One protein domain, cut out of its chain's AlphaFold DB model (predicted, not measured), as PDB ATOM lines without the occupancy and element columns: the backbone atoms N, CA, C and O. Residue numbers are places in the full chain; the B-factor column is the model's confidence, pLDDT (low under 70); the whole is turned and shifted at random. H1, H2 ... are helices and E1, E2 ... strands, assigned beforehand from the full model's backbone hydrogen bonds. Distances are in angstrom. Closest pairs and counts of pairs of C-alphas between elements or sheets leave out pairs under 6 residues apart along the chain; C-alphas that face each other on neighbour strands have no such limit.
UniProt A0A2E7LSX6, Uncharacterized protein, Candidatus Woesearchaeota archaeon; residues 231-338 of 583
ATOM      1  N   GLU A 231      11.972  55.580 -22.996       57.69
ATOM      2  CA  GLU A 231      12.290  54.711 -24.138       57.69
ATOM      3  C   GLU A 231      11.356  53.497 -24.250       57.69
ATOM      4  O   GLU A 231      10.785  53.218 -25.308       57.69
ATOM      5  N   LEU A 232      11.126  52.796 -23.135       63.25
ATOM      6  CA  LEU A 232      10.221  51.642 -23.101       63.25
ATOM      7  C   LEU A 232       8.746  52.057 -23.039       63.25
ATOM      8  O   LEU A 232       7.879  51.304 -23.487       63.25
ATOM      9  N   GLN A 233       8.436  53.235 -22.485       67.12
ATOM     10  CA  GLN A 233       7.057  53.707 -22.347       67.12
ATOM     11  C   GLN A 233       6.397  53.919 -23.708       67.12
ATOM     12  O   GLN A 233       5.256  53.493 -23.903       67.12
ATOM     13  N   GLU A 234       7.115  54.498 -24.670       70.38
ATOM     14  CA  GLU A 234       6.559  54.704 -26.003       70.38
ATOM     15  C   GLU A 234       6.308  53.365 -26.717       70.38
ATOM     16  O   GLU A 234       5.232  53.168 -27.286       70.38
ATOM     17  N   ILE A 235       7.203  52.377 -26.586       69.69
ATOM     18  CA  ILE A 235       6.947  51.014 -27.091       69.69
ATOM     19  C   ILE A 235       5.710  50.405 -26.425       69.69
ATOM     20  O   ILE A 235       4.852  49.850 -27.114       69.69
ATOM     21  N   ASN A 236       5.577  50.527 -25.102       66.81
ATOM     22  CA  ASN A 236       4.417  50.008 -24.374       66.81
ATOM     23  C   ASN A 236       3.111  50.688 -24.837       66.81
ATOM     24  O   ASN A 236       2.077  50.021 -24.954       66.81
ATOM     25  N   ASN A 237       3.150  51.979 -25.192       72.12
ATOM     26  CA  ASN A 237       2.028  52.685 -25.818       72.12
ATOM     27  C   ASN A 237       1.681  52.080 -27.188       72.12
ATOM     28  O   ASN A 237       0.504  51.862 -27.491       72.12
ATOM     29  N   TYR A 238       2.678  51.762 -28.021       76.56
ATOM     30  CA  TYR A 238       2.462  51.067 -29.298       76.56
ATOM     31  C   TYR A 238       1.927  49.642 -29.123       76.56
ATOM     32  O   TYR A 238       0.995  49.272 -29.835       76.56
ATOM     33  N   LEU A 239       2.423  48.865 -28.159       69.44
ATOM     34  CA  LEU A 239       1.912  47.523 -27.853       69.44
ATOM     35  C   LEU A 239       0.467  47.565 -27.347       69.44
ATOM     36  O   LEU A 239      -0.372  46.771 -27.776       69.44
ATOM     37  N   THR A 240       0.141  48.540 -26.496       68.06
ATOM     38  CA  THR A 240      -1.231  48.761 -26.026       68.06
ATOM     39  C   THR A 240      -2.146  49.117 -27.197       68.06
ATOM     40  O   THR A 240      -3.201  48.499 -27.358       68.06
ATOM     41  N   ARG A 241      -1.734  50.046 -28.072       73.81
ATOM     42  CA  ARG A 241      -2.472  50.382 -29.304       73.81
ATOM     43  C   ARG A 241      -2.657  49.159 -30.204       73.81
ATOM     44  O   ARG A 241      -3.785  48.891 -30.616       73.81
ATOM     45  N   ALA A 242      -1.600  48.390 -30.457       72.12
ATOM     46  CA  ALA A 242      -1.652  47.164 -31.253       72.12
ATOM     47  C   ALA A 242      -2.643  46.146 -30.670       72.12
ATOM     48  O   ALA A 242      -3.476  45.614 -31.402       72.12
ATOM     49  N   SER A 243      -2.668  45.978 -29.344       67.12
ATOM     50  CA  SER A 243      -3.642  45.109 -28.675       67.12
ATOM     51  C   SER A 243      -5.095  45.559 -28.905       67.12
ATOM     52  O   SER A 243      -5.980  44.726 -29.114       67.12
ATOM     53  N   VAL A 244      -5.357  46.874 -28.945       72.25
ATOM     54  CA  VAL A 244      -6.681  47.437 -29.265       72.25
ATOM     55  C   VAL A 244      -7.037  47.182 -30.729       72.25
ATOM     56  O   VAL A 244      -8.167  46.782 -31.019       72.25
ATOM     57  N   TYR A 245      -6.091  47.370 -31.654       75.44
ATOM     58  CA  TYR A 245      -6.262  46.997 -33.061       75.44
ATOM     59  C   TYR A 245      -6.590  45.499 -33.190       75.44
ATOM     60  O   TYR A 245      -7.550  45.140 -33.875       75.44
ATOM     61  N   LYS A 246      -5.929  44.629 -32.417       71.06
ATOM     62  CA  LYS A 246      -6.217  43.188 -32.375       71.06
ATOM     63  C   LYS A 246      -7.575  42.818 -31.841       71.06
ATOM     64  O   LYS A 246      -8.263  42.011 -32.467       71.06
ATOM     65  N   GLN A 247      -8.014  43.447 -30.758       71.75
ATOM     66  CA  GLN A 247      -9.384  43.292 -30.268       71.75
ATOM     67  C   GLN A 247     -10.412  43.706 -31.330       71.75
ATOM     68  O   GLN A 247     -11.456  43.067 -31.471       71.75
ATOM     69  N   LYS A 248     -10.095  44.740 -32.118       75.00
ATOM     70  CA  LYS A 248     -10.929  45.236 -33.220       75.00
ATOM     71  C   LYS A 248     -10.758  44.466 -34.534       75.00
ATOM     72  O   LYS A 248     -11.479  44.763 -35.481       75.00
ATOM     73  N   LYS A 249      -9.861  43.474 -34.598       76.00
ATOM     74  CA  LYS A 249      -9.488  42.742 -35.824       76.00
ATOM     75  C   LYS A 249      -9.002  43.649 -36.963       76.00
ATOM     76  O   LYS A 249      -9.323  43.417 -38.125       76.00
ATOM     77  N   LEU A 250      -8.265  44.691 -36.609       72.00
ATOM     78  CA  LEU A 250      -7.666  45.650 -37.527       72.00
ATOM     79  C   LEU A 250      -6.142  45.529 -37.470       72.00
ATOM     80  O   LEU A 250      -5.584  45.143 -36.444       72.00
ATOM     81  N   GLU A 251      -5.484  45.881 -38.569       74.12
ATOM     82  CA  GLU A 251      -4.031  46.027 -38.615       74.12
ATOM     83  C   GLU A 251      -3.617  47.404 -38.103       74.12
ATOM     84  O   GLU A 251      -4.355  48.385 -38.238       74.12
ATOM     85  N   ILE A 252      -2.417  47.477 -37.530       78.25
ATOM     86  CA  ILE A 252      -1.801  48.757 -37.205       78.25
ATOM     87  C   ILE A 252      -1.335  49.436 -38.511       78.25
ATOM     88  O   ILE A 252      -0.731  48.770 -39.357       78.25
ATOM     89  N   PRO A 253      -1.610  50.734 -38.726       84.38
ATOM     90  CA  PRO A 253      -1.205  51.421 -39.949       84.38
ATOM     91  C   PRO A 253       0.315  51.393 -40.166       84.38
ATOM     92  O   PRO A 253       1.082  51.676 -39.247       84.38
ATOM     93  N   GLU A 254       0.765  51.170 -41.405       83.88
ATOM     94  CA  GLU A 254       2.200  51.231 -41.748       83.88
ATOM     95  C   GLU A 254       2.827  52.605 -41.443       83.88
ATOM     96  O   GLU A 254       4.010  52.695 -41.130       83.88
ATOM     97  N   SER A 255       2.033  53.682 -41.435       84.12
ATOM     98  CA  SER A 255       2.498  54.995 -40.973       84.12
ATOM     99  C   SER A 255       2.864  55.007 -39.486       84.12
ATOM    100  O   SER A 255       3.850  55.635 -39.124       84.12
ATOM    101  N   GLU A 256       2.106  54.309 -38.631       81.44
ATOM    102  CA  GLU A 256       2.413  54.194 -37.197       81.44
ATOM    103  C   GLU A 256       3.668  53.337 -36.974       81.44
ATOM    104  O   GLU A 256       4.517  53.680 -36.156       81.44
ATOM    105  N   LEU A 257       3.832  52.263 -37.751       85.94
ATOM    106  CA  LEU A 257       5.020  51.405 -37.700       85.94
ATOM    107  C   LEU A 257       6.283  52.129 -38.176       85.94
ATOM    108  O   LEU A 257       7.349  51.953 -37.590       85.94
ATOM    109  N   TYR A 258       6.163  52.968 -39.206       88.19
ATOM    110  CA  TYR A 258       7.250  53.829 -39.659       88.19
ATOM    111  C   TYR A 258       7.640  54.857 -38.588       88.19
ATOM    112  O   TYR A 258       8.827  55.047 -38.329       88.19
ATOM    113  N   THR A 259       6.661  55.487 -37.926       85.38
ATOM    114  CA  THR A 259       6.924  56.403 -36.806       85.38
ATOM    115  C   THR A 259       7.621  55.694 -35.647       85.38
ATOM    116  O   THR A 259       8.600  56.227 -35.132       85.38
ATOM    117  N   LEU A 260       7.176  54.488 -35.276       85.69
ATOM    118  CA  LEU A 260       7.826  53.689 -34.238       85.69
ATOM    119  C   LEU A 260       9.262  53.319 -34.623       85.69
ATOM    120  O   LEU A 260      10.167  53.503 -33.820       85.69
ATOM    121  N   ARG A 261       9.497  52.836 -35.850       91.06
ATOM    122  CA  ARG A 261      10.854  52.499 -36.304       91.06
ATOM    123  C   ARG A 261      11.781  53.702 -36.204       91.06
ATOM    124  O   ARG A 261      12.849  53.583 -35.621       91.06
ATOM    125  N   LYS A 262      11.350  54.851 -36.726       86.88
ATOM    126  CA  LYS A 262      12.145  56.077 -36.676       86.88
ATOM    127  C   LYS A 262      12.433  56.506 -35.236       86.88
ATOM    128  O   LYS A 262      13.561  56.858 -34.930       86.88
ATOM    129  N   TYR A 263      11.437  56.430 -34.354       84.88
ATOM    130  CA  TYR A 263      11.633  56.681 -32.928       84.88
ATOM    131  C   TYR A 263      12.723  55.772 -32.343       84.88
ATOM    132  O   TYR A 263      13.647  56.270 -31.721       84.88
ATOM    133  N   LEU A 264      12.677  54.462 -32.605       84.94
ATOM    134  CA  LEU A 264      13.690  53.526 -32.104       84.94
ATOM    135  C   LEU A 264      15.081  53.777 -32.707       84.94
ATOM    136  O   LEU A 264      16.087  53.640 -32.018       84.94
ATOM    137  N   GLU A 265      15.154  54.155 -33.984       88.12
ATOM    138  CA  GLU A 265      16.411  54.536 -34.635       88.12
ATOM    139  C   GLU A 265      17.027  55.788 -33.993       88.12
ATOM    140  O   GLU A 265      18.245  55.818 -33.796       88.12
ATOM    141  N   ASP A 266      16.192  56.770 -33.644       82.50
ATOM    142  CA  ASP A 266      16.582  58.023 -32.993       82.50
ATOM    143  C   ASP A 266      16.878  57.836 -31.487       82.50
ATOM    144  O   ASP A 266      17.672  58.587 -30.927       82.50
ATOM    145  N   SER A 267      16.262  56.842 -30.831       76.81
ATOM    146  CA  SER A 267      16.404  56.565 -29.392       76.81
ATOM    147  C   SER A 267      17.512  55.573 -29.034       76.81
ATOM    148  O   SER A 267      17.974  55.595 -27.905       76.81
ATOM    149  N   ILE A 268      17.943  54.703 -29.954       81.69
ATOM    150  CA  ILE A 268      19.041  53.749 -29.715       81.69
ATOM    151  C   ILE A 268      20.332  54.322 -30.301       81.69
ATOM    152  O   ILE A 268      20.723  54.024 -31.431       81.69
ATOM    153  N   THR A 269      20.992  55.181 -29.542       80.44
ATOM    154  CA  THR A 269      22.241  55.866 -29.906       80.44
ATOM    155  C   THR A 269      23.459  55.343 -29.148       80.44
ATOM    156  O   THR A 269      24.587  55.536 -29.601       80.44
ATOM    157  N   THR A 270      23.248  54.653 -28.025       76.06
ATOM    158  CA  THR A 270      24.306  54.082 -27.185       76.06
ATOM    159  C   THR A 270      24.077  52.600 -26.880       76.06
ATOM    160  O   THR A 270      22.949  52.109 -26.905       76.06
ATOM    161  N   GLN A 271      25.149  51.869 -26.542       71.12
ATOM    162  CA  GLN A 271      25.057  50.454 -26.143       71.12
ATOM    163  C   GLN A 271      24.132  50.259 -24.931       71.12
ATOM    164  O   GLN A 271      23.380  49.297 -24.885       71.12
ATOM    165  N   SER A 272      24.123  51.200 -23.980       63.72
ATOM    166  CA  SER A 272      23.253  51.111 -22.800       63.72
ATOM    167  C   SER A 272      21.764  51.208 -23.147       63.72
ATOM    168  O   SER A 272      20.946  50.585 -22.467       63.72
ATOM    169  N   GLU A 273      21.401  52.007 -24.151       72.12
ATOM    170  CA  GLU A 273      20.022  52.104 -24.656       72.12
ATOM    171  C   GLU A 273      19.651  50.807 -25.379       72.12
ATOM    172  O   GLU A 273      18.616  50.205 -25.107       72.12
ATOM    173  N   LEU A 274      20.549  50.303 -26.229       76.75
ATOM    174  CA  LEU A 274      20.369  49.031 -26.924       76.75
ATOM    175  C   LEU A 274      20.147  47.860 -25.952       76.75
ATOM    176  O   LEU A 274      19.169  47.126 -26.097       76.75
ATOM    177  N   ASP A 275      20.992  47.730 -24.928       69.00
ATOM    178  CA  ASP A 275      20.874  46.700 -23.890       69.00
ATOM    179  C   ASP A 275      19.526  46.784 -23.157       69.00
ATOM    180  O   ASP A 275      18.919  45.761 -22.830       69.00
ATOM    181  N   THR A 276      19.024  48.004 -22.939       70.69
ATOM    182  CA  THR A 276      17.709  48.235 -22.328       70.69
ATOM    183  C   THR A 276      16.600  47.619 -23.177       70.69
ATOM    184  O   THR A 276      15.773  46.865 -22.669       70.69
ATOM    185  N   PHE A 277      16.597  47.855 -24.489       74.06
ATOM    186  CA  PHE A 277      15.586  47.269 -25.374       74.06
ATOM    187  C   PHE A 277      15.749  45.760 -25.586       74.06
ATOM    188  O   PHE A 277      14.752  45.065 -25.790       74.06
ATOM    189  N   MET A 278      16.980  45.243 -25.559       75.44
ATOM    190  CA  MET A 278      17.257  43.821 -25.781       75.44
ATOM    191  C   MET A 278      16.905  42.951 -24.576       75.44
ATOM    192  O   MET A 278      16.293  41.891 -24.736       75.44
ATOM    193  N   PHE A 279      17.305  43.373 -23.378       71.00
ATOM    194  CA  PHE A 279      17.304  42.502 -22.203       71.00
ATOM    195  C   PHE A 279      16.175  42.801 -21.227       71.00
ATOM    196  O   PHE A 279      15.734  41.890 -20.518       71.00
ATOM    197  N   ASP A 280      15.660  44.033 -21.196       68.69
ATOM    198  CA  ASP A 280      14.535  44.333 -20.324       68.69
ATOM    199  C   ASP A 280      13.214  43.859 -20.942       68.69
ATOM    200  O   ASP A 280      12.932  44.076 -22.125       68.69
ATOM    201  N   PRO A 281      12.350  43.199 -20.155       65.69
ATOM    202  CA  PRO A 281      11.089  42.712 -20.673       65.69
ATOM    203  C   PRO A 281      10.117  43.865 -20.955       65.69
ATOM    204  O   PRO A 281       9.816  44.685 -20.081       65.69
ATOM    205  N   LEU A 282       9.542  43.856 -22.158       70.81
ATOM    206  CA  LEU A 282       8.502  44.787 -22.591       70.81
ATOM    207  C   LEU A 282       7.191  44.524 -21.842       70.81
ATOM    208  O   LEU A 282       6.867  43.380 -21.505       70.81
ATOM    209  N   ARG A 283       6.407  45.576 -21.582       64.38
ATOM    210  CA  ARG A 283       5.139  45.472 -20.846       64.38
ATOM    211  C   ARG A 283       3.960  45.615 -21.796       64.38
ATOM    212  O   ARG A 283       3.674  46.691 -22.306       64.38
ATOM    213  N   LEU A 284       3.216  44.528 -21.970       55.62
ATOM    214  CA  LEU A 284       1.938  44.554 -22.693       55.62
ATOM    215  C   LEU A 284       0.796  45.106 -21.840       55.62
ATOM    216  O   LEU A 284      -0.163  45.663 -22.364       55.62
ATOM    217  N   ASN A 285       0.877  44.905 -20.527       52.91
ATOM    218  CA  ASN A 285      -0.013  45.467 -19.516       52.91
ATOM    219  C   ASN A 285       0.685  45.392 -18.143       52.91
ATOM    220  O   ASN A 285       1.793  44.866 -18.037       52.91
ATOM    221  N   GLU A 286       0.024  45.859 -17.080       49.31
ATOM    222  CA  GLU A 286       0.557  45.859 -15.703       49.31
ATOM    223  C   GLU A 286       1.040  44.484 -15.200       49.31
ATOM    224  O   GLU A 286       1.869  44.414 -14.294       49.31
ATOM    225  N   LYS A 287       0.535  43.379 -15.763       45.19
ATOM    226  CA  LYS A 287       0.802  42.007 -15.301       45.19
ATOM    227  C   LYS A 287       1.626  41.173 -16.279       45.19
ATOM    228  O   LYS A 287       2.221  40.181 -15.866       45.19
ATOM    229  N   THR A 288       1.653  41.532 -17.561       53.00
ATOM    230  CA  THR A 288       2.289  40.737 -18.617       53.00
ATOM    231  C   THR A 288       3.579  41.398 -19.082       53.00
ATOM    232  O   THR A 288       3.561  42.434 -19.749       53.00
ATOM    233  N   LYS A 289       4.693  40.746 -18.744       61.75
ATOM    234  CA  LYS A 289       6.048  41.075 -19.182       61.75
ATOM    235  C   LYS A 289       6.485  40.067 -20.242       61.75
ATOM    236  O   LYS A 289       6.342  38.867 -20.012       61.75
ATOM    237  N   ILE A 290       6.990  40.539 -21.379       64.56
ATOM    238  CA  ILE A 290       7.490  39.688 -22.464       64.56
ATOM    239  C   ILE A 290       8.953  40.043 -22.738       64.56
ATOM    240  O   ILE A 290       9.225  41.186 -23.104       64.56
ATOM    241  N   PRO A 291       9.897  39.101 -22.570       66.56
ATOM    242  CA  PRO A 291      11.270  39.324 -22.997       66.56
ATOM    243  C   PRO A 291      11.316  39.434 -24.526       66.56
ATOM    244  O   PRO A 291      10.678  38.643 -25.223       66.56
ATOM    245  N   LEU A 292      12.049  40.420 -25.051       76.19
ATOM    246  CA  LEU A 292      12.151  40.627 -26.498       76.19
ATOM    247  C   LEU A 292      12.893  39.467 -27.181       76.19
ATOM    248  O   LEU A 292      12.524  39.040 -28.278       76.19
ATOM    249  N   PHE A 293      13.904  38.927 -26.504       74.56
ATOM    250  CA  PHE A 293      14.648  37.745 -26.914       74.56
ATOM    251  C   PHE A 293      14.502  36.647 -25.863       74.56
ATOM    252  O   PHE A 293      14.542  36.903 -24.661       74.56
ATOM    253  N   SER A 294      14.318  35.409 -26.310       67.62
ATOM    254  CA  SER A 294      14.388  34.259 -25.411       67.62
ATOM    255  C   SER A 294      15.819  34.042 -24.917       67.62
ATOM    256  O   SER A 294      16.783  34.401 -25.590       67.62
ATOM    257  N   GLU A 295      15.963  33.394 -23.764       62.41
ATOM    258  CA  GLU A 295      17.269  33.052 -23.187       62.41
ATOM    259  C   GLU A 295      18.144  32.264 -24.175       62.41
ATOM    260  O   GLU A 295      19.324  32.552 -24.325       62.41
ATOM    261  N   GLN A 296      17.548  31.343 -24.940       64.44
ATOM    262  CA  GLN A 296      18.261  30.601 -25.981       64.44
ATOM    263  C   GLN A 296      18.706  31.493 -27.144       64.44
ATOM    264  O   GLN A 296      19.773  31.274 -27.705       64.44
ATOM    265  N   GLU A 297      17.899  32.479 -27.536       71.88
ATOM    266  CA  GLU A 297      18.281  33.425 -28.583       71.88
ATOM    267  C   GLU A 297      19.435  34.316 -28.119       71.88
ATOM    268  O   GLU A 297      20.361  34.518 -28.893       71.88
ATOM    269  N   ILE A 298      19.432  34.761 -26.858       69.62
ATOM    270  CA  ILE A 298      20.556  35.495 -26.260       69.62
ATOM    271  C   ILE A 298      21.806  34.607 -26.217       69.62
ATOM    272  O   ILE A 298      22.852  35.009 -26.704       69.62
ATOM    273  N   LEU A 299      21.706  33.370 -25.729       63.97
ATOM    274  CA  LEU A 299      22.842  32.436 -25.690       63.97
ATOM    275  C   LEU A 299      23.395  32.084 -27.079       63.97
ATOM    276  O   LEU A 299      24.555  31.714 -27.201       63.97
ATOM    277  N   ASN A 300      22.571  32.179 -28.125       70.19
ATOM    278  CA  ASN A 300      23.017  31.996 -29.504       70.19
ATOM    279  C   ASN A 300      23.628  33.275 -30.107       70.19
ATOM    280  O   ASN A 300      24.319  33.180 -31.116       70.19
ATOM    281  N   MET A 301      23.326  34.451 -29.546       71.38
ATOM    282  CA  MET A 301      23.856  35.750 -29.982       71.38
ATOM    283  C   MET A 301      25.143  36.141 -29.268       71.38
ATOM    284  O   MET A 301      25.910  36.908 -29.828       71.38
ATOM    285  N   PHE A 302      25.355  35.660 -28.045       67.00
ATOM    286  CA  PHE A 302      26.516  35.992 -27.229       67.00
ATOM    287  C   PHE A 302      27.315  34.720 -26.952       67.00
ATOM    288  O   PHE A 302      26.809  33.782 -26.333       67.00
ATOM    289  N   GLU A 303      28.566  34.683 -27.403       63.34
ATOM    290  CA  GLU A 303      29.478  33.593 -27.077       63.34
ATOM    291  C   GLU A 303      29.983  33.788 -25.643       63.34
ATOM    292  O   GLU A 303      30.470  34.853 -25.262       63.34
ATOM    293  N   TYR A 304      29.842  32.761 -24.803       53.56
ATOM    294  CA  TYR A 304      30.361  32.831 -23.442       53.56
ATOM    295  C   TYR A 304      31.889  32.761 -23.473       53.56
ATOM    296  O   TYR A 304      32.460  31.711 -23.779       53.56
ATOM    297  N   ASN A 305      32.552  33.868 -23.137       55.47
ATOM    298  CA  ASN A 305      34.002  33.908 -23.053       55.47
ATOM    299  C   ASN A 305      34.443  33.326 -21.698       55.47
ATOM    300  O   ASN A 305      34.405  33.998 -20.662       55.47
ATOM    301  N   GLU A 306      34.848  32.050 -21.696       49.09
ATOM    302  CA  GLU A 306      35.285  31.338 -20.484       49.09
ATOM    303  C   GLU A 306      36.491  31.995 -19.789       49.09
ATOM    304  O   GLU A 306      36.617  31.875 -18.570       49.09
ATOM    305  N   GLU A 307      37.359  32.707 -20.520       44.94
ATOM    306  CA  GLU A 307      38.530  33.379 -19.937       44.94
ATOM    307  C   GLU A 307      38.158  34.659 -19.177       44.94
ATOM    308  O   GLU A 307      38.803  34.994 -18.180       44.94
ATOM    309  N   LEU A 308      37.118  35.368 -19.624       39.03
ATOM    310  CA  LEU A 308      36.696  36.651 -19.055       39.03
ATOM    311  C   LEU A 308      35.522  36.526 -18.071       39.03
ATOM    312  O   LEU A 308      35.281  37.439 -17.280       39.03
ATOM    313  N   GLY A 309      34.823  35.388 -18.070       36.09
ATOM    314  CA  GLY A 309      33.716  35.111 -17.151       36.09
ATOM    315  C   GLY A 309      32.434  35.893 -17.458       36.09
ATOM    316  O   GLY A 309      31.596  36.050 -16.571       36.09
ATOM    317  N   TYR A 310      32.282  36.394 -18.688       45.50
ATOM    318  CA  TYR A 310      31.064  37.032 -19.192       45.50
ATOM    319  C   TYR A 310      30.835  36.695 -20.671       45.50
ATOM    320  O   TYR A 310      31.734  36.216 -21.361       45.50
ATOM    321  N   ALA A 311      29.604  36.898 -21.144       52.25
ATOM    322  CA  ALA A 311      29.245  36.672 -22.540       52.25
ATOM    323  C   ALA A 311      29.694  37.863 -23.402       52.25
ATOM    324  O   ALA A 311      29.376  39.004 -23.071       52.25
ATOM    325  N   GLU A 312      30.423  37.603 -24.486       54.62
ATOM    326  CA  GLU A 312      30.807  38.605 -25.483       54.62
ATOM    327  C   GLU A 312      29.962  38.431 -26.746       54.62
ATOM    328  O   GLU A 312      29.644  37.316 -27.165       54.62
ATOM    329  N   ALA A 313      29.574  39.550 -27.359       59.06
ATOM    330  CA  ALA A 313      29.021  39.513 -28.705       59.06
ATOM    331  C   ALA A 313      30.134  39.051 -29.669       59.06
ATOM    332  O   ALA A 313      31.269  39.519 -29.531       59.06
ATOM    333  N   PRO A 314      29.856  38.142 -30.618       62.09
ATOM    334  CA  PRO A 314      30.847  37.713 -31.593       62.09
ATOM    335  C   PRO A 314      31.288  38.901 -32.466       62.09
ATOM    336  O   PRO A 314      30.566  39.889 -32.598       62.09
ATOM    337  N   GLU A 315      32.495  38.831 -33.044       58.09
ATOM    338  CA  GLU A 315      33.138  39.958 -33.758       58.09
ATOM    339  C   GLU A 315      32.301  40.542 -34.919       58.09
ATOM    340  O   GLU A 315      32.564  41.654 -35.376       58.09
ATOM    341  N   ASP A 316      31.309  39.801 -35.414       57.78
ATOM    342  CA  ASP A 316      30.388  40.159 -36.493       57.78
ATOM    343  C   ASP A 316      29.056  40.777 -36.023       57.78
ATOM    344  O   ASP A 316      28.308  41.311 -36.847       57.78
ATOM    345  N   LEU A 317      28.765  40.761 -34.718       66.69
ATOM    346  CA  LEU A 317      27.610  41.427 -34.114       66.69
ATOM    347  C   LEU A 317      28.023  42.807 -33.574       66.69
ATOM    348  O   LEU A 317      28.219  43.012 -32.377       66.69
ATOM    349  N   ASP A 318      28.169  43.778 -34.476       78.44
ATOM    350  CA  ASP A 318      28.423  45.164 -34.078       78.44
ATOM    351  C   ASP A 318      27.151  45.869 -33.556       78.44
ATOM    352  O   ASP A 318      26.026  45.365 -33.649       78.44
ATOM    353  N   PHE A 319      27.335  47.056 -32.972       80.94
ATOM    354  CA  PHE A 319      26.249  47.869 -32.419       80.94
ATOM    355  C   PHE A 319      25.099  48.091 -33.419       80.94
ATOM    356  O   PHE A 319      23.931  47.999 -33.041       80.94
ATOM    357  N   GLU A 320      25.402  48.337 -34.696       88.00
ATOM    358  CA  GLU A 320      24.391  48.615 -35.724       88.00
ATOM    359  C   GLU A 320      23.615  47.354 -36.127       88.00
ATOM    360  O   GLU A 320      22.394  47.406 -36.325       88.00
ATOM    361  N   ALA A 321      24.288  46.201 -36.196       85.19
ATOM    362  CA  ALA A 321      23.646  44.914 -36.437       85.19
ATOM    363  C   ALA A 321      22.680  44.552 -35.296       85.19
ATOM    364  O   ALA A 321      21.516  44.217 -35.543       85.19
ATOM    365  N   MET A 322      23.126  44.688 -34.044       83.75
ATOM    366  CA  MET A 322      22.295  44.435 -32.864       83.75
ATOM    367  C   MET A 322      21.130  45.423 -32.750       83.75
ATOM    368  O   MET A 322      19.996  45.011 -32.476       83.75
ATOM    369  N   LYS A 323      21.370  46.710 -33.027       88.56
ATOM    370  CA  LYS A 323      20.328  47.742 -33.092       88.56
ATOM    371  C   LYS A 323      19.265  47.387 -34.122       88.56
ATOM    372  O   LYS A 323      18.083  47.348 -33.786       88.56
ATOM    373  N   THR A 324      19.667  47.063 -35.348       90.56
ATOM    374  CA  THR A 324      18.735  46.712 -36.429       90.56
ATOM    375  C   THR A 324      17.879  45.502 -36.057       90.56
ATOM    376  O   THR A 324      16.653  45.552 -36.162       90.56
ATOM    377  N   MET A 325      18.505  44.443 -35.540       88.19
ATOM    378  CA  MET A 325      17.810  43.233 -35.099       88.19
ATOM    379  C   MET A 325      16.797  43.516 -33.980       88.19
ATOM    380  O   MET A 325      15.673  43.011 -34.012       88.19
ATOM    381  N   THR A 326      17.177  44.336 -33.002       87.31
ATOM    382  CA  THR A 326      16.316  44.731 -31.877       87.31
ATOM    383  C   THR A 326      15.099  45.508 -32.364       87.31
ATOM    384  O   THR A 326      13.964  45.157 -32.032       87.31
ATOM    385  N   ILE A 327      15.311  46.505 -33.229       91.06
ATOM    386  CA  ILE A 327      14.240  47.303 -33.839       91.06
ATOM    387  C   ILE A 327      13.293  46.410 -34.643       91.06
ATOM    388  O   ILE A 327      12.074  46.486 -34.477       91.06
ATOM    389  N   ASP A 328      13.832  45.529 -35.485       90.56
ATOM    390  CA  ASP A 328      13.033  44.615 -36.300       90.56
ATOM    391  C   ASP A 328      12.186  43.677 -35.443       90.56
ATOM    392  O   ASP A 328      11.021  43.424 -35.769       90.56
ATOM    393  N   LYS A 329      12.725  43.212 -34.314       87.62
ATOM    394  CA  LYS A 329      11.991  42.341 -33.401       87.62
ATOM    395  C   LYS A 329      10.889  43.077 -32.646       87.62
ATOM    396  O   LYS A 329       9.795  42.530 -32.520       87.62
ATOM    397  N   ILE A 330      11.114  44.327 -32.230       87.06
ATOM    398  CA  ILE A 330      10.074  45.179 -31.627       87.06
ATOM    399  C   ILE A 330       8.947  45.438 -32.634       87.06
ATOM    400  O   ILE A 330       7.774  45.236 -32.318       87.06
ATOM    401  N   ILE A 331       9.287  45.826 -33.867       88.81
ATOM    402  CA  ILE A 331       8.306  46.033 -34.942       88.81
ATOM    403  C   ILE A 331       7.536  44.738 -35.226       88.81
ATOM    404  O   ILE A 331       6.312  44.766 -35.366       88.81
ATOM    405  N   GLY A 332       8.229  43.598 -35.272       84.88
ATOM    406  CA  GLY A 332       7.625  42.279 -35.433       84.88
ATOM    407  C   GLY A 332       6.656  41.927 -34.303       84.88
ATOM    408  O   GLY A 332       5.560  41.441 -34.577       84.88
ATOM    409  N   LEU A 333       7.010  42.230 -33.052       82.19
ATOM    410  CA  LEU A 333       6.160  42.017 -31.879       82.19
ATOM    411  C   LEU A 333       4.889  42.877 -31.943       82.19
ATOM    412  O   LEU A 333       3.789  42.358 -31.773       82.19
ATOM    413  N   VAL A 334       5.020  44.170 -32.254       80.88
ATOM    414  CA  VAL A 334       3.879  45.088 -32.424       80.88
ATOM    415  C   VAL A 334       2.968  44.621 -33.564       80.88
ATOM    416  O   VAL A 334       1.746  44.653 -33.424       80.88
ATOM    417  N   LYS A 335       3.542  44.115 -34.665       81.38
ATOM    418  CA  LYS A 335       2.788  43.501 -35.769       81.38
ATOM    419  C   LYS A 335       2.086  42.205 -35.356       81.38
ATOM    420  O   LYS A 335       0.943  42.016 -35.741       81.38
ATOM    421  N   ALA A 336       2.730  41.327 -34.586       72.69
ATOM    422  CA  ALA A 336       2.164  40.047 -34.137       72.69
ATOM    423  C   ALA A 336       1.081  40.208 -33.052       72.69
ATOM    424  O   ALA A 336       0.179  39.375 -32.905       72.69
ATOM    425  N   GLU A 337       1.148  41.305 -32.300       65.19
ATOM    426  CA  GLU A 337       0.076  41.747 -31.417       65.19
ATOM    427  C   GLU A 337      -1.055  42.476 -32.150       65.19
ATOM    428  O   GLU A 337      -2.035  42.834 -31.508       65.19
ATOM    429  N   ALA A 338      -0.989  42.587 -33.482       46.47
ATOM    430  CA  ALA A 338      -2.120  42.766 -34.390       46.47
ATOM    431  C   ALA A 338      -2.410  41.423 -35.113       46.47
ATOM    432  O   ALA A 338      -1.504  40.624 -35.339       46.47
TER     433      ALA A 338
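This is residues 231 to 338 of the 583 residues of an uncharacterized protein of Candidatus Woesearchaeota archaeon (UniProt A0A2E7LSX6). Three helices, H1, H2 and H5, make a loose up-and-down bundle, with the short helix H3 packed on H5, which lies near the middle of the whole. A small hairpin of two strands, E1 and E2, lies at the far end of the long axis, and between H3 and H4 a long loop folds back on itself. The printed part has 108 residues, with five named helices and two named strands in the order H1, H2, H3, H4, E1, E2, H5; the sheet E1 - E2 is antiparallel and the class is mostly helix. It is compact by its radius of gyration of the C-alphas, 15.1 A, yet elongated in outline, spanning 52 by 28 by 19 A.

E1, residues 303 to 305, and E2, residues 310 to 312, form an antiparallel hairpin at 131 degrees, with N 303 and O 312 at 2.9 A and N 305 and O 310 at 3.1 A, within hydrogen-bond range. H4, residues 295 to 301, touches no helix. The hub is H5, residues 319 to 336. It touches H2, residues 254 to 267, with its residues 323 to 331 alone, opposite ways at a shallow tilt of 32 degrees; the closest C-alphas, of Leu 264 and Ile 327, are 6.5 A apart. H1, residues 231 to 247, touches H5 with residues 238 to 242 alone, the same way at a shallow tilt of 27 degrees; the C-alphas of Leu 239 and Val 334 are closest, at 5.5 A. H1 and H2, a helical hairpin, only just touch, with 3 pairs of C-alphas within 8 A, the closest being those of Glu 231 and Ser 267 at 6.9 A. H3, residues 271 to 279, touches H5, closest at the C-alphas of Met 278 and Thr 326, 6.2 A; the tilt of 36 degrees is only just steep. Every O i to N i+4 pair is within hydrogen-bond range in H2, H3, H4 and H5, and 12 of 13 are in H1.

H1 begins at C-alpha 231 (12.290, 54.711, -24.138) and is 25.3 A long; H2 is 19.6 A, H3 11.8 A and H4 9.8 A. E1 measures 6.1 A and E2 6.5 A. H5, 25.4 A, ends at C-alpha 336 (2.164, 40.047, -34.137).

The C-alphas farthest apart, of Lys 248 and Glu 307, are 52.6 A apart. The printed part has no cut. The link from H3 to H4 is long, residues 280 to 294; in it, residues 282 to 283 pair antiparallel with residues 289 to 290. Mean pLDDT of the printed part is 71.5, with 44 residues under 70, among them residues 283 to 291 and 302 to 317.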